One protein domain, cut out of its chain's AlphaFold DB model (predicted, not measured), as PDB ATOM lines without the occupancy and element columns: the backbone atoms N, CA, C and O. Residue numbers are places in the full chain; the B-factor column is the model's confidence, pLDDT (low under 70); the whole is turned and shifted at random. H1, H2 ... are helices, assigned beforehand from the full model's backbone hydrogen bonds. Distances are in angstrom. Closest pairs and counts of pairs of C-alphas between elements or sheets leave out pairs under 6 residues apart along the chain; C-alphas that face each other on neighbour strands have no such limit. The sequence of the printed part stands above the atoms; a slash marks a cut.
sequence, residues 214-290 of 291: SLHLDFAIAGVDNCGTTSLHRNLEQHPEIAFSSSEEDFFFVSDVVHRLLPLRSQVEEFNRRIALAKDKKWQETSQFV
ATOM      1  N   SER A 214      39.654 -33.641  15.313       92.75
ATOM      2  CA  SER A 214      40.561 -32.522  15.600       92.75
ATOM      3  C   SER A 214      40.214 -31.246  14.818       92.75
ATOM      4  O   SER A 214      40.735 -30.177  15.140       92.75
ATOM      5  N   LEU A 215      39.355 -31.325  13.796       91.50
ATOM      6  CA  LEU A 215      38.807 -30.143  13.133       91.50
ATOM      7  C   LEU A 215      37.786 -29.464  14.052       91.50
ATOM      8  O   LEU A 215      36.854 -30.097  14.541       91.50
ATOM      9  N   HIS A 216      37.925 -28.155  14.248       92.94
ATOM     10  CA  HIS A 216      36.981 -27.317  14.992       92.94
ATOM     11  C   HIS A 216      35.758 -26.971  14.132       92.94
ATOM     12  O   HIS A 216      35.470 -25.803  13.858       92.94
ATOM     13  N   LEU A 217      35.071 -28.014  13.673       89.06
ATOM     14  CA  LEU A 217      33.897 -27.940  12.824       89.06
ATOM     15  C   LEU A 217      32.636 -28.150  13.670       89.06
ATOM     16  O   LEU A 217      32.478 -29.193  14.299       89.06
ATOM     17  N   ASP A 218      31.726 -27.180  13.646       91.00
ATOM     18  CA  ASP A 218      30.419 -27.309  14.301       91.00
ATOM     19  C   ASP A 218      29.428 -28.079  13.407       91.00
ATOM     20  O   ASP A 218      28.671 -28.929  13.872       91.00
ATOM     21  N   PHE A 219      29.454 -27.796  12.100       90.94
ATOM     22  CA  PHE A 219      28.693 -28.492  11.063       90.94
ATOM     23  C   PHE A 219      29.350 -28.276   9.689       90.94
ATOM     24  O   PHE A 219      30.142 -27.353   9.517       90.94
ATOM     25  N   ALA A 220      28.998 -29.101   8.699       89.19
ATOM     26  CA  ALA A 220      29.382 -28.911   7.299       89.19
ATOM     27  C   ALA A 220      28.152 -28.944   6.388       89.19
ATOM     28  O   ALA A 220      27.183 -29.656   6.656       89.19
ATOM     29  N   ILE A 221      28.220 -28.191   5.290       89.25
ATOM     30  CA  ILE A 221      27.284 -28.292   4.169       89.25
ATOM     31  C   ILE A 221      28.009 -29.064   3.072       89.25
ATOM     32  O   ILE A 221      28.967 -28.558   2.496       89.25
ATOM     33  N   ALA A 222      27.561 -30.284   2.794       86.94
ATOM     34  CA  ALA A 222      28.128 -31.135   1.757       86.94
ATOM     35  C   ALA A 222      27.031 -31.570   0.785       86.94
ATOM     36  O   ALA A 222      25.888 -31.798   1.186       86.94
ATOM     37  N   GLY A 223      27.374 -31.686  -0.493       82.69
ATOM     38  CA  GLY A 223      26.445 -32.127  -1.520       82.69
ATOM     39  C   GLY A 223      27.104 -32.202  -2.891       82.69
ATOM     40  O   GLY A 223      28.197 -31.683  -3.087       82.69
ATOM     41  N   VAL A 224      26.437 -32.880  -3.821       82.06
ATOM     42  CA  VAL A 224      26.872 -32.999  -5.219       82.06
ATOM     43  C   VAL A 224      26.506 -31.751  -6.025       82.06
ATOM     44  O   VAL A 224      25.655 -30.957  -5.610       82.06
ATOM     45  N   ASP A 225      27.090 -31.600  -7.210       77.62
ATOM     46  CA  ASP A 225      26.786 -30.491  -8.112       77.62
ATOM     47  C   ASP A 225      25.274 -30.305  -8.309       77.62
ATOM     48  O   ASP A 225      24.519 -31.254  -8.532       77.62
ATOM     49  N   ASN A 226      24.826 -29.047  -8.265       85.88
ATOM     50  CA  ASN A 226      23.432 -28.641  -8.469       85.88
ATOM     51  C   ASN A 226      22.415 -29.152  -7.425       85.88
ATOM     52  O   ASN A 226      21.212 -29.090  -7.677       85.88
ATOM     53  N   CYS A 227      22.841 -29.588  -6.233       91.12
ATOM     54  CA  CYS A 227      21.906 -30.003  -5.172       91.12
ATOM     55  C   CYS A 227      21.457 -28.874  -4.216       91.12
ATOM     56  O   CYS A 227      20.745 -29.123  -3.246       91.12
ATOM     57  N   GLY A 228      21.834 -27.619  -4.491       91.56
ATOM     58  CA  GLY A 228      21.371 -26.449  -3.733       91.56
ATOM     59  C   GLY A 228      22.203 -26.082  -2.497       91.56
ATOM     60  O   GLY A 228      21.782 -25.209  -1.734       91.56
ATOM     61  N   THR A 229      23.390 -26.669  -2.318       91.50
ATOM     62  CA  THR A 229      24.352 -26.328  -1.245       91.50
ATOM     63  C   THR A 229      24.671 -24.836  -1.199       91.50
ATOM     64  O   THR A 229      24.650 -24.240  -0.126       91.50
ATOM     65  N   THR A 230      24.860 -24.194  -2.355       90.25
ATOM     66  CA  THR A 230      25.118 -22.747  -2.455       90.25
ATOM     67  C   THR A 230      23.956 -21.902  -1.927       90.25
ATOM     68  O   THR A 230      24.169 -20.909  -1.232       90.25
ATOM     69  N   SER A 231      22.715 -22.279  -2.245       93.38
ATOM     70  CA  SER A 231      21.524 -21.564  -1.770       93.38
ATOM     71  C   SER A 231      21.357 -21.715  -0.260       93.38
ATOM     72  O   SER A 231      21.049 -20.734   0.416       93.38
ATOM     73  N   LEU A 232      21.604 -22.918   0.273       94.00
ATOM     74  CA  LEU A 232      21.590 -23.179   1.712       94.00
ATOM     75  C   LEU A 232      22.683 -22.381   2.435       94.00
ATOM     76  O   LEU A 232      22.384 -21.719   3.425       94.00
ATOM     77  N   HIS A 233      23.910 -22.380   1.906       93.00
ATOM     78  CA  HIS A 233      25.020 -21.589   2.437       93.00
ATOM     79  C   HIS A 233      24.642 -20.108   2.544       93.00
ATOM     80  O   HIS A 233      24.699 -19.534   3.627       93.00
ATOM     81  N   ARG A 234      24.157 -19.505   1.450       92.62
ATOM     82  CA  ARG A 234      23.743 -18.090   1.428       92.62
ATOM     83  C   ARG A 234      22.613 -17.769   2.401       92.62
ATOM     84  O   ARG A 234      22.551 -16.652   2.899       92.62
ATOM     85  N   ASN A 235      21.696 -18.708   2.635       94.88
ATOM     86  CA  ASN A 235      20.619 -18.514   3.602       94.88
ATOM     87  C   ASN A 235      21.163 -18.523   5.039       94.88
ATOM     88  O   ASN A 235      20.893 -17.600   5.800       94.88
ATOM     89  N   LEU A 236      21.997 -19.510   5.375       94.25
ATOM     90  CA  LEU A 236      22.611 -19.634   6.698       94.25
ATOM     91  C   LEU A 236      23.615 -18.515   6.992       94.25
ATOM     92  O   LEU A 236      23.759 -18.102   8.136       94.25
ATOM     93  N   GLU A 237      24.279 -17.972   5.975       91.94
ATOM     94  CA  GLU A 237      25.234 -16.871   6.133       91.94
ATOM     95  C   GLU A 237      24.577 -15.589   6.676       91.94
ATOM     96  O   GLU A 237      25.245 -14.790   7.338       91.94
ATOM     97  N   GLN A 238      23.260 -15.427   6.487       91.69
ATOM     98  CA  GLN A 238      22.478 -14.310   7.036       91.69
ATOM     99  C   GLN A 238      22.314 -14.381   8.561       91.69
ATOM    100  O   GLN A 238      21.982 -13.372   9.184       91.69
ATOM    101  N   HIS A 239      22.554 -15.542   9.173       92.56
ATOM    102  CA  HIS A 239      22.472 -15.716  10.617       92.56
ATOM    103  C   HIS A 239      23.740 -15.180  11.301       92.56
ATOM    104  O   HIS A 239      24.841 -15.621  10.952       92.56
ATOM    105  N   PRO A 240      23.637 -14.249  12.269       89.25
ATOM    106  CA  PRO A 240      24.803 -13.669  12.943       89.25
ATOM    107  C   PRO A 240      25.625 -14.703  13.728       89.25
ATOM    108  O   PRO A 240      26.832 -14.539  13.882       89.25
ATOM    109  N   GLU A 241      25.001 -15.791  14.175       90.06
ATOM    110  CA  GLU A 241      25.623 -16.863  14.953       90.06
ATOM    111  C   GLU A 241      26.429 -17.875  14.119       90.06
ATOM    112  O   GLU A 241      27.198 -18.653  14.682       90.06
ATOM    113  N   ILE A 242      26.291 -17.870  12.789       90.75
ATOM    114  CA  ILE A 242      26.901 -18.878  11.911       90.75
ATOM    115  C   ILE A 242      28.098 -18.296  11.161       90.75
ATOM    116  O   ILE A 242      27.920 -17.461  10.283       90.75
ATOM    117  N   ALA A 243      29.316 -18.769  11.418       90.19
ATOM    118  CA  ALA A 243      30.496 -18.398  10.631       90.19
ATOM    119  C   ALA A 243      30.958 -19.564   9.744       90.19
ATOM    120  O   ALA A 243      31.122 -20.680  10.233       90.19
ATOM    121  N   PHE A 244      31.207 -19.289   8.463       89.12
ATOM    122  CA  PHE A 244      31.749 -20.255   7.503       89.12
ATOM    123  C   PHE A 244      33.256 -20.048   7.291       89.12
ATOM    124  O   PHE A 244      33.756 -18.929   7.433       89.12
ATOM    125  N   SER A 245      33.991 -21.117   6.949       82.25
ATOM    126  CA  SER A 245      35.428 -21.050   6.610       82.25
ATOM    127  C   SER A 245      35.703 -20.255   5.337       82.25
ATOM    128  O   SER A 245      36.774 -19.662   5.206       82.25
ATOM    129  N   SER A 246      34.761 -20.257   4.396       82.19
ATOM    130  CA  SER A 246      34.878 -19.567   3.117       82.19
ATOM    131  C   SER A 246      33.500 -19.184   2.577       82.19
ATOM    132  O   SER A 246      32.489 -19.724   3.014       82.19
ATOM    133  N   SER A 247      33.469 -18.232   1.642       74.19
ATOM    134  CA  SER A 247      32.263 -17.833   0.900       74.19
ATOM    135  C   SER A 247      32.029 -18.666  -0.369       74.19
ATOM    136  O   SER A 247      31.051 -18.443  -1.082       74.19
ATOM    137  N   GLU A 248      32.958 -19.571  -0.683       79.50
ATOM    138  CA  GLU A 248      32.958 -20.440  -1.862       79.50
ATOM    139  C   GLU A 248      32.973 -21.912  -1.421       79.50
ATOM    140  O   GLU A 248      32.812 -22.222  -0.241       79.50
ATOM    141  N   GLU A 249      33.112 -22.841  -2.365       72.62
ATOM    142  CA  GLU A 249      33.352 -24.241  -2.015       72.62
ATOM    143  C   GLU A 249      34.716 -24.382  -1.331       72.62
ATOM    144  O   GLU A 249      35.732 -23.873  -1.810       72.62
ATOM    145  N   ASP A 250      34.740 -25.068  -0.187       68.88
ATOM    146  CA  ASP A 250      35.975 -25.265   0.561       68.88
ATOM    147  C   ASP A 250      36.838 -26.336  -0.122       68.88
ATOM    148  O   ASP A 250      36.633 -27.544   0.040       68.88
ATOM    149  N   PHE A 251      37.828 -25.880  -0.894       69.81
ATOM    150  CA  PHE A 251      38.775 -26.741  -1.605       69.81
ATOM    151  C   PHE A 251      39.607 -27.638  -0.684       69.81
ATOM    152  O   PHE A 251      40.186 -28.613  -1.169       69.81
ATOM    153  N   PHE A 252      39.625 -27.374   0.631       70.00
ATOM    154  CA  PHE A 252      40.272 -28.238   1.616       70.00
ATOM    155  C   PHE A 252      39.890 -29.710   1.417       70.00
ATOM    156  O   PHE A 252      40.752 -30.584   1.410       70.00
ATOM    157  N   PHE A 253      38.607 -29.988   1.173       69.50
ATOM    158  CA  PHE A 253      38.111 -31.353   1.005       69.50
ATOM    159  C   PHE A 253      38.190 -31.876  -0.435       69.50
ATOM    160  O   PHE A 253      37.952 -33.064  -0.631       69.50
ATOM    161  N   VAL A 254      38.524 -31.031  -1.424       65.31
ATOM    162  CA  VAL A 254      38.397 -31.331  -2.868       65.31
ATOM    163  C   VAL A 254      39.746 -31.460  -3.592       65.31
ATOM    164  O   VAL A 254      39.861 -32.242  -4.532       65.31
ATOM    165  N   SER A 255      40.797 -30.757  -3.173       62.75
ATOM    166  CA  SER A 255      42.131 -30.902  -3.789       62.75
ATOM    167  C   SER A 255      43.141 -31.565  -2.864       62.75
ATOM    168  O   SER A 255      43.929 -32.403  -3.298       62.75
ATOM    169  N   ASP A 256      43.096 -31.222  -1.578       60.47
ATOM    170  CA  ASP A 256      44.221 -31.476  -0.676       60.47
ATOM    171  C   ASP A 256      44.055 -32.768   0.137       60.47
ATOM    172  O   ASP A 256      45.028 -33.320   0.659       60.47
ATOM    173  N   VAL A 257      42.815 -33.258   0.248       69.62
ATOM    174  CA  VAL A 257      42.455 -34.411   1.090       69.62
ATOM    175  C   VAL A 257      41.660 -35.470   0.315       69.62
ATOM    176  O   VAL A 257      41.381 -36.537   0.853       69.62
ATOM    177  N   VAL A 258      41.376 -35.259  -0.981       69.50
ATOM    178  CA  VAL A 258      40.587 -36.198  -1.812       69.50
ATOM    179  C   VAL A 258      41.226 -37.563  -1.959       69.50
ATOM    180  O   VAL A 258      40.554 -38.485  -2.371       69.50
ATOM    181  N   HIS A 259      42.481 -37.758  -1.593       75.19
ATOM    182  CA  HIS A 259      43.064 -39.095  -1.586       75.19
ATOM    183  C   HIS A 259      43.397 -39.573  -0.180       75.19
ATOM    184  O   HIS A 259      44.038 -40.588  -0.025       75.19
ATOM    185  N   ARG A 260      42.968 -38.902   0.891       84.56
ATOM    186  CA  ARG A 260      43.413 -39.239   2.250       84.56
ATOM    187  C   ARG A 260      42.278 -39.744   3.125       84.56
ATOM    188  O   ARG A 260      41.177 -39.208   3.122       84.56
ATOM    189  N   LEU A 261      42.576 -40.783   3.901       88.81
ATOM    190  CA  LEU A 261      41.677 -41.305   4.935       88.81
ATOM    191  C   LEU A 261      41.763 -40.454   6.208       88.81
ATOM    192  O   LEU A 261      40.819 -40.406   6.998       88.81
ATOM    193  N   LEU A 262      42.908 -39.794   6.415       91.31
ATOM    194  CA  LEU A 262      43.198 -38.945   7.565       91.31
ATOM    195  C   LEU A 262      43.853 -37.629   7.121       91.31
ATOM    196  O   LEU A 262      44.755 -37.645   6.274       91.31
ATOM    197  N   PRO A 263      43.454 -36.484   7.696       91.81
ATOM    198  CA  PRO A 263      44.056 -35.204   7.364       91.81
ATOM    199  C   PRO A 263      45.455 -35.077   7.979       91.81
ATOM    200  O   PRO A 263      45.758 -35.633   9.040       91.81
ATOM    201  N   LEU A 264      46.321 -34.307   7.322       92.94
ATOM    202  CA  LEU A 264      47.589 -33.888   7.912       92.94
ATOM    203  C   LEU A 264      47.347 -32.969   9.103       92.94
ATOM    204  O   LEU A 264      46.429 -32.150   9.101       92.94
ATOM    205  N   ARG A 265      48.248 -33.015  10.080       94.50
ATOM    206  CA  ARG A 265      48.243 -32.054  11.181       94.50
ATOM    207  C   ARG A 265      48.311 -30.612  10.690       94.50
ATOM    208  O   ARG A 265      47.522 -29.790  11.139       94.50
ATOM    209  N   SER A 266      49.212 -30.322   9.756       92.62
ATOM    210  CA  SER A 266      49.367 -28.985   9.172       92.62
ATOM    211  C   SER A 266      48.083 -28.495   8.497       92.62
ATOM    212  O   SER A 266      47.718 -27.332   8.643       92.62
ATOM    213  N   GLN A 267      47.370 -29.395   7.813       91.12
ATOM    214  CA  GLN A 267      46.072 -29.119   7.196       91.12
ATOM    215  C   GLN A 267      45.014 -28.783   8.260       91.12
ATOM    216  O   GLN A 267      44.345 -27.757   8.155       91.12
ATOM    217  N   VAL A 268      44.896 -29.600   9.313       92.56
ATOM    218  CA  VAL A 268      43.947 -29.364  10.419       92.56
ATOM    219  C   VAL A 268      44.246 -28.054  11.152       92.56
ATOM    220  O   VAL A 268      43.330 -27.283  11.430       92.56
ATOM    221  N   GLU A 269      45.514 -27.778  11.462       94.38
ATOM    222  CA  GLU A 269      45.920 -26.558  12.168       94.38
ATOM    223  C   GLU A 269      45.622 -25.299  11.341       94.38
ATOM    224  O   GLU A 269      45.067 -24.336  11.872       94.38
ATOM    225  N   GLU A 270      45.920 -25.316  10.040       91.12
ATOM    226  CA  GLU A 270      45.603 -24.204   9.138       91.12
ATOM    227  C   GLU A 270      44.089 -24.002   8.989       91.12
ATOM    228  O   GLU A 270      43.613 -22.866   9.059       91.12
ATOM    229  N   PHE A 271      43.319 -25.085   8.850       90.69
ATOM    230  CA  PHE A 271      41.857 -25.019   8.808       90.69
ATOM    231  C   PHE A 271      41.289 -24.389  10.089       90.69
ATOM    232  O   PHE A 271      40.547 -23.406  10.032       90.69
ATOM    233  N   ASN A 272      41.699 -24.894  11.256       93.31
ATOM    234  CA  ASN A 272      41.246 -24.392  12.554       93.31
ATOM    235  C   ASN A 272      41.617 -22.916  12.756       93.31
ATOM    236  O   ASN A 272      40.821 -22.142  13.293       93.31
ATOM    237  N   ARG A 273      42.801 -22.502  12.285       92.88
ATOM    238  CA  ARG A 273      43.240 -21.101  12.307       92.88
ATOM    239  C   ARG A 273      42.337 -20.212  11.449       92.88
ATOM    240  O   ARG A 273      41.949 -19.135  11.900       92.88
ATOM    241  N   ARG A 274      41.984 -20.644  10.233       89.44
ATOM    242  CA  ARG A 274      41.080 -19.898   9.336       89.44
ATOM    243  C   ARG A 274      39.682 -19.747   9.929       89.44
ATOM    244  O   ARG A 274      39.152 -18.638   9.933       89.44
ATOM    245  N   ILE A 275      39.129 -20.823  10.490       90.12
ATOM    246  CA  ILE A 275      37.825 -20.803  11.167       90.12
ATOM    247  C   ILE A 275      37.816 -19.817  12.338       90.12
ATOM    248  O   ILE A 275      36.872 -19.039  12.470       90.12
ATOM    249  N   ALA A 276      38.861 -19.811  13.173       92.00
ATOM    250  CA  ALA A 276      38.950 -18.888  14.303       92.00
ATOM    251  C   ALA A 276      38.919 -17.419  13.843       92.00
ATOM    252  O   ALA A 276      38.135 -16.624  14.355       92.00
ATOM    253  N   LEU A 277      39.691 -17.082  12.803       91.50
ATOM    254  CA  LEU A 277      39.701 -15.733  12.228       91.50
ATOM    255  C   LEU A 277      38.347 -15.335  11.623       91.50
ATOM    256  O   LEU A 277      37.925 -14.187  11.766       91.50
ATOM    257  N   ALA A 278      37.657 -16.265  10.955       90.00
ATOM    258  CA  ALA A 278      36.332 -16.017  10.390       90.00
ATOM    259  C   ALA A 278      35.284 -15.747  11.485       90.00
ATOM    260  O   ALA A 278      34.488 -14.813  11.357       90.00
ATOM    261  N   LYS A 279      35.325 -16.513  12.586       90.69
ATOM    262  CA  LYS A 279      34.467 -16.309  13.766       90.69
ATOM    263  C   LYS A 279      34.691 -14.929  14.388       90.69
ATOM    264  O   LYS A 279      33.727 -14.193  14.591       90.69
ATOM    265  N   ASP A 280      35.949 -14.546  14.608       92.44
ATOM    266  CA  ASP A 280      36.296 -13.244  15.190       92.44
ATOM    267  C   ASP A 280      35.843 -12.076  14.303       92.44
ATOM    268  O   ASP A 280      35.258 -11.107  14.792       92.44
ATOM    269  N   LYS A 281      36.062 -12.180  12.986       91.75
ATOM    270  CA  LYS A 281      35.621 -11.165  12.021       91.75
ATOM    271  C   LYS A 281      34.100 -10.991  12.047       91.75
ATOM    272  O   LYS A 281      33.620  -9.866  12.170       91.75
ATOM    273  N   LYS A 282      33.343 -12.091  11.989       89.38
ATOM    274  CA  LYS A 282      31.873 -12.041  11.997       89.38
ATOM    275  C   LYS A 282      31.316 -11.471  13.306       89.38
ATOM    276  O   LYS A 282      30.349 -10.706  13.295       89.38
ATOM    277  N   TRP A 283      31.960 -11.784  14.430       90.81
ATOM    278  CA  TRP A 283      31.615 -11.206  15.727       90.81
ATOM    279  C   TRP A 283      31.813  -9.684  15.762       90.81
ATOM    280  O   TRP A 283      30.946  -8.953  16.252       90.81
ATOM    281  N   GLN A 284      32.930  -9.190  15.216       92.81
ATOM    282  CA  GLN A 284      33.214  -7.754  15.127       92.81
ATOM    283  C   GLN A 284      32.201  -7.020  14.245       92.81
ATOM    284  O   GLN A 284      31.701  -5.972  14.649       92.81
ATOM    285  N   GLU A 285      31.865  -7.580  13.080       91.38
ATOM    286  CA  GLU A 285      30.862  -7.013  12.170       91.38
ATOM    287  C   GLU A 285      29.493  -6.926  12.849       91.38
ATOM    288  O   GLU A 285      28.881  -5.863  12.865       91.38
ATOM    289  N   THR A 286      29.050  -8.003  13.503       90.50
ATOM    290  CA  THR A 286      27.751  -8.041  14.193       90.50
ATOM    291  C   THR A 286      27.688  -7.047  15.356       90.50
ATOM    292  O   THR A 286      26.677  -6.374  15.544       90.50
ATOM    293  N   SER A 287      28.777  -6.907  16.118       91.44
ATOM    294  CA  SER A 287      28.827  -6.012  17.283       91.44
ATOM    295  C   SER A 287      28.691  -4.531  16.908       91.44
ATOM    296  O   SER A 287      28.134  -3.763  17.687       91.44
ATOM    297  N   GLN A 288      29.148  -4.129  15.716       89.06
ATOM    298  CA  GLN A 288      29.029  -2.746  15.232       89.06
ATOM    299  C   GLN A 288      27.588  -2.336  14.899       89.06
ATOM    300  O   GLN A 288      27.283  -1.148  14.908       89.06
ATOM    301  N   PHE A 289      26.697  -3.289  14.616       83.25
ATOM    302  CA  PHE A 289      25.293  -2.993  14.306       83.25
ATOM    303  C   PHE A 289      24.398  -2.891  15.546       83.25
ATOM    304  O   PHE A 289      23.246  -2.476  15.433       83.25
ATOM    305  N   VAL A 290      24.902  -3.289  16.717       79.75
ATOM    306  CA  VAL A 290      24.138  -3.308  17.976       79.75
ATOM    307  C   VAL A 290      24.442  -2.081  18.853       79.75
ATOM    308  O   VAL A 290      23.687  -1.797  19.782       79.75
TER     309      VAL A 290
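Overview. This is residues 214 to 290 of the 291 residues of the protein "Hypothetical protein" of Symbiodinium pilosum (UniProt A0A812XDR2). One long helix, H2, runs along the longest axis of a flat model, and a short helix, H1, stands apart from it, with a long unnamed stretch, residues 238 to 264, linking the two. Before H1, residues 223 to 228 stick out. The printed part has 77 residues with two named helices, H1 then H2, and no named strand; the class is all helix, though only 33 residues are in named elements. It is only just loose, close to compact: the radius of gyration of the C-alphas is 13.8 A and the spans are 45 by 31 by 16 A.

Along the chain. Start at C-alpha 214, at (40.561, -32.522, 15.600), and go on to H1, residues 229 to 237, 12.0 A long. Then find C-alpha 265 at (48.243, -32.054, 11.181); from there H2, residues 265 to 288, runs 35.3 A to C-alpha 288 at (29.029, -2.746, 15.232).

Arrangement. H1 and H2 are apart, with no C-alpha of the one within 8 A of the other. In both, every O i to N i+4 pair is within hydrogen-bond range.

Size, cuts and confidence. The C-alphas farthest apart, of His 259 and Val 290, are 45.0 A apart. The printed part has no cut; the link from H1 to H2, 27 residues, is long. The pLDDT is under 70 at residues 250 to 251 and 253 to 258.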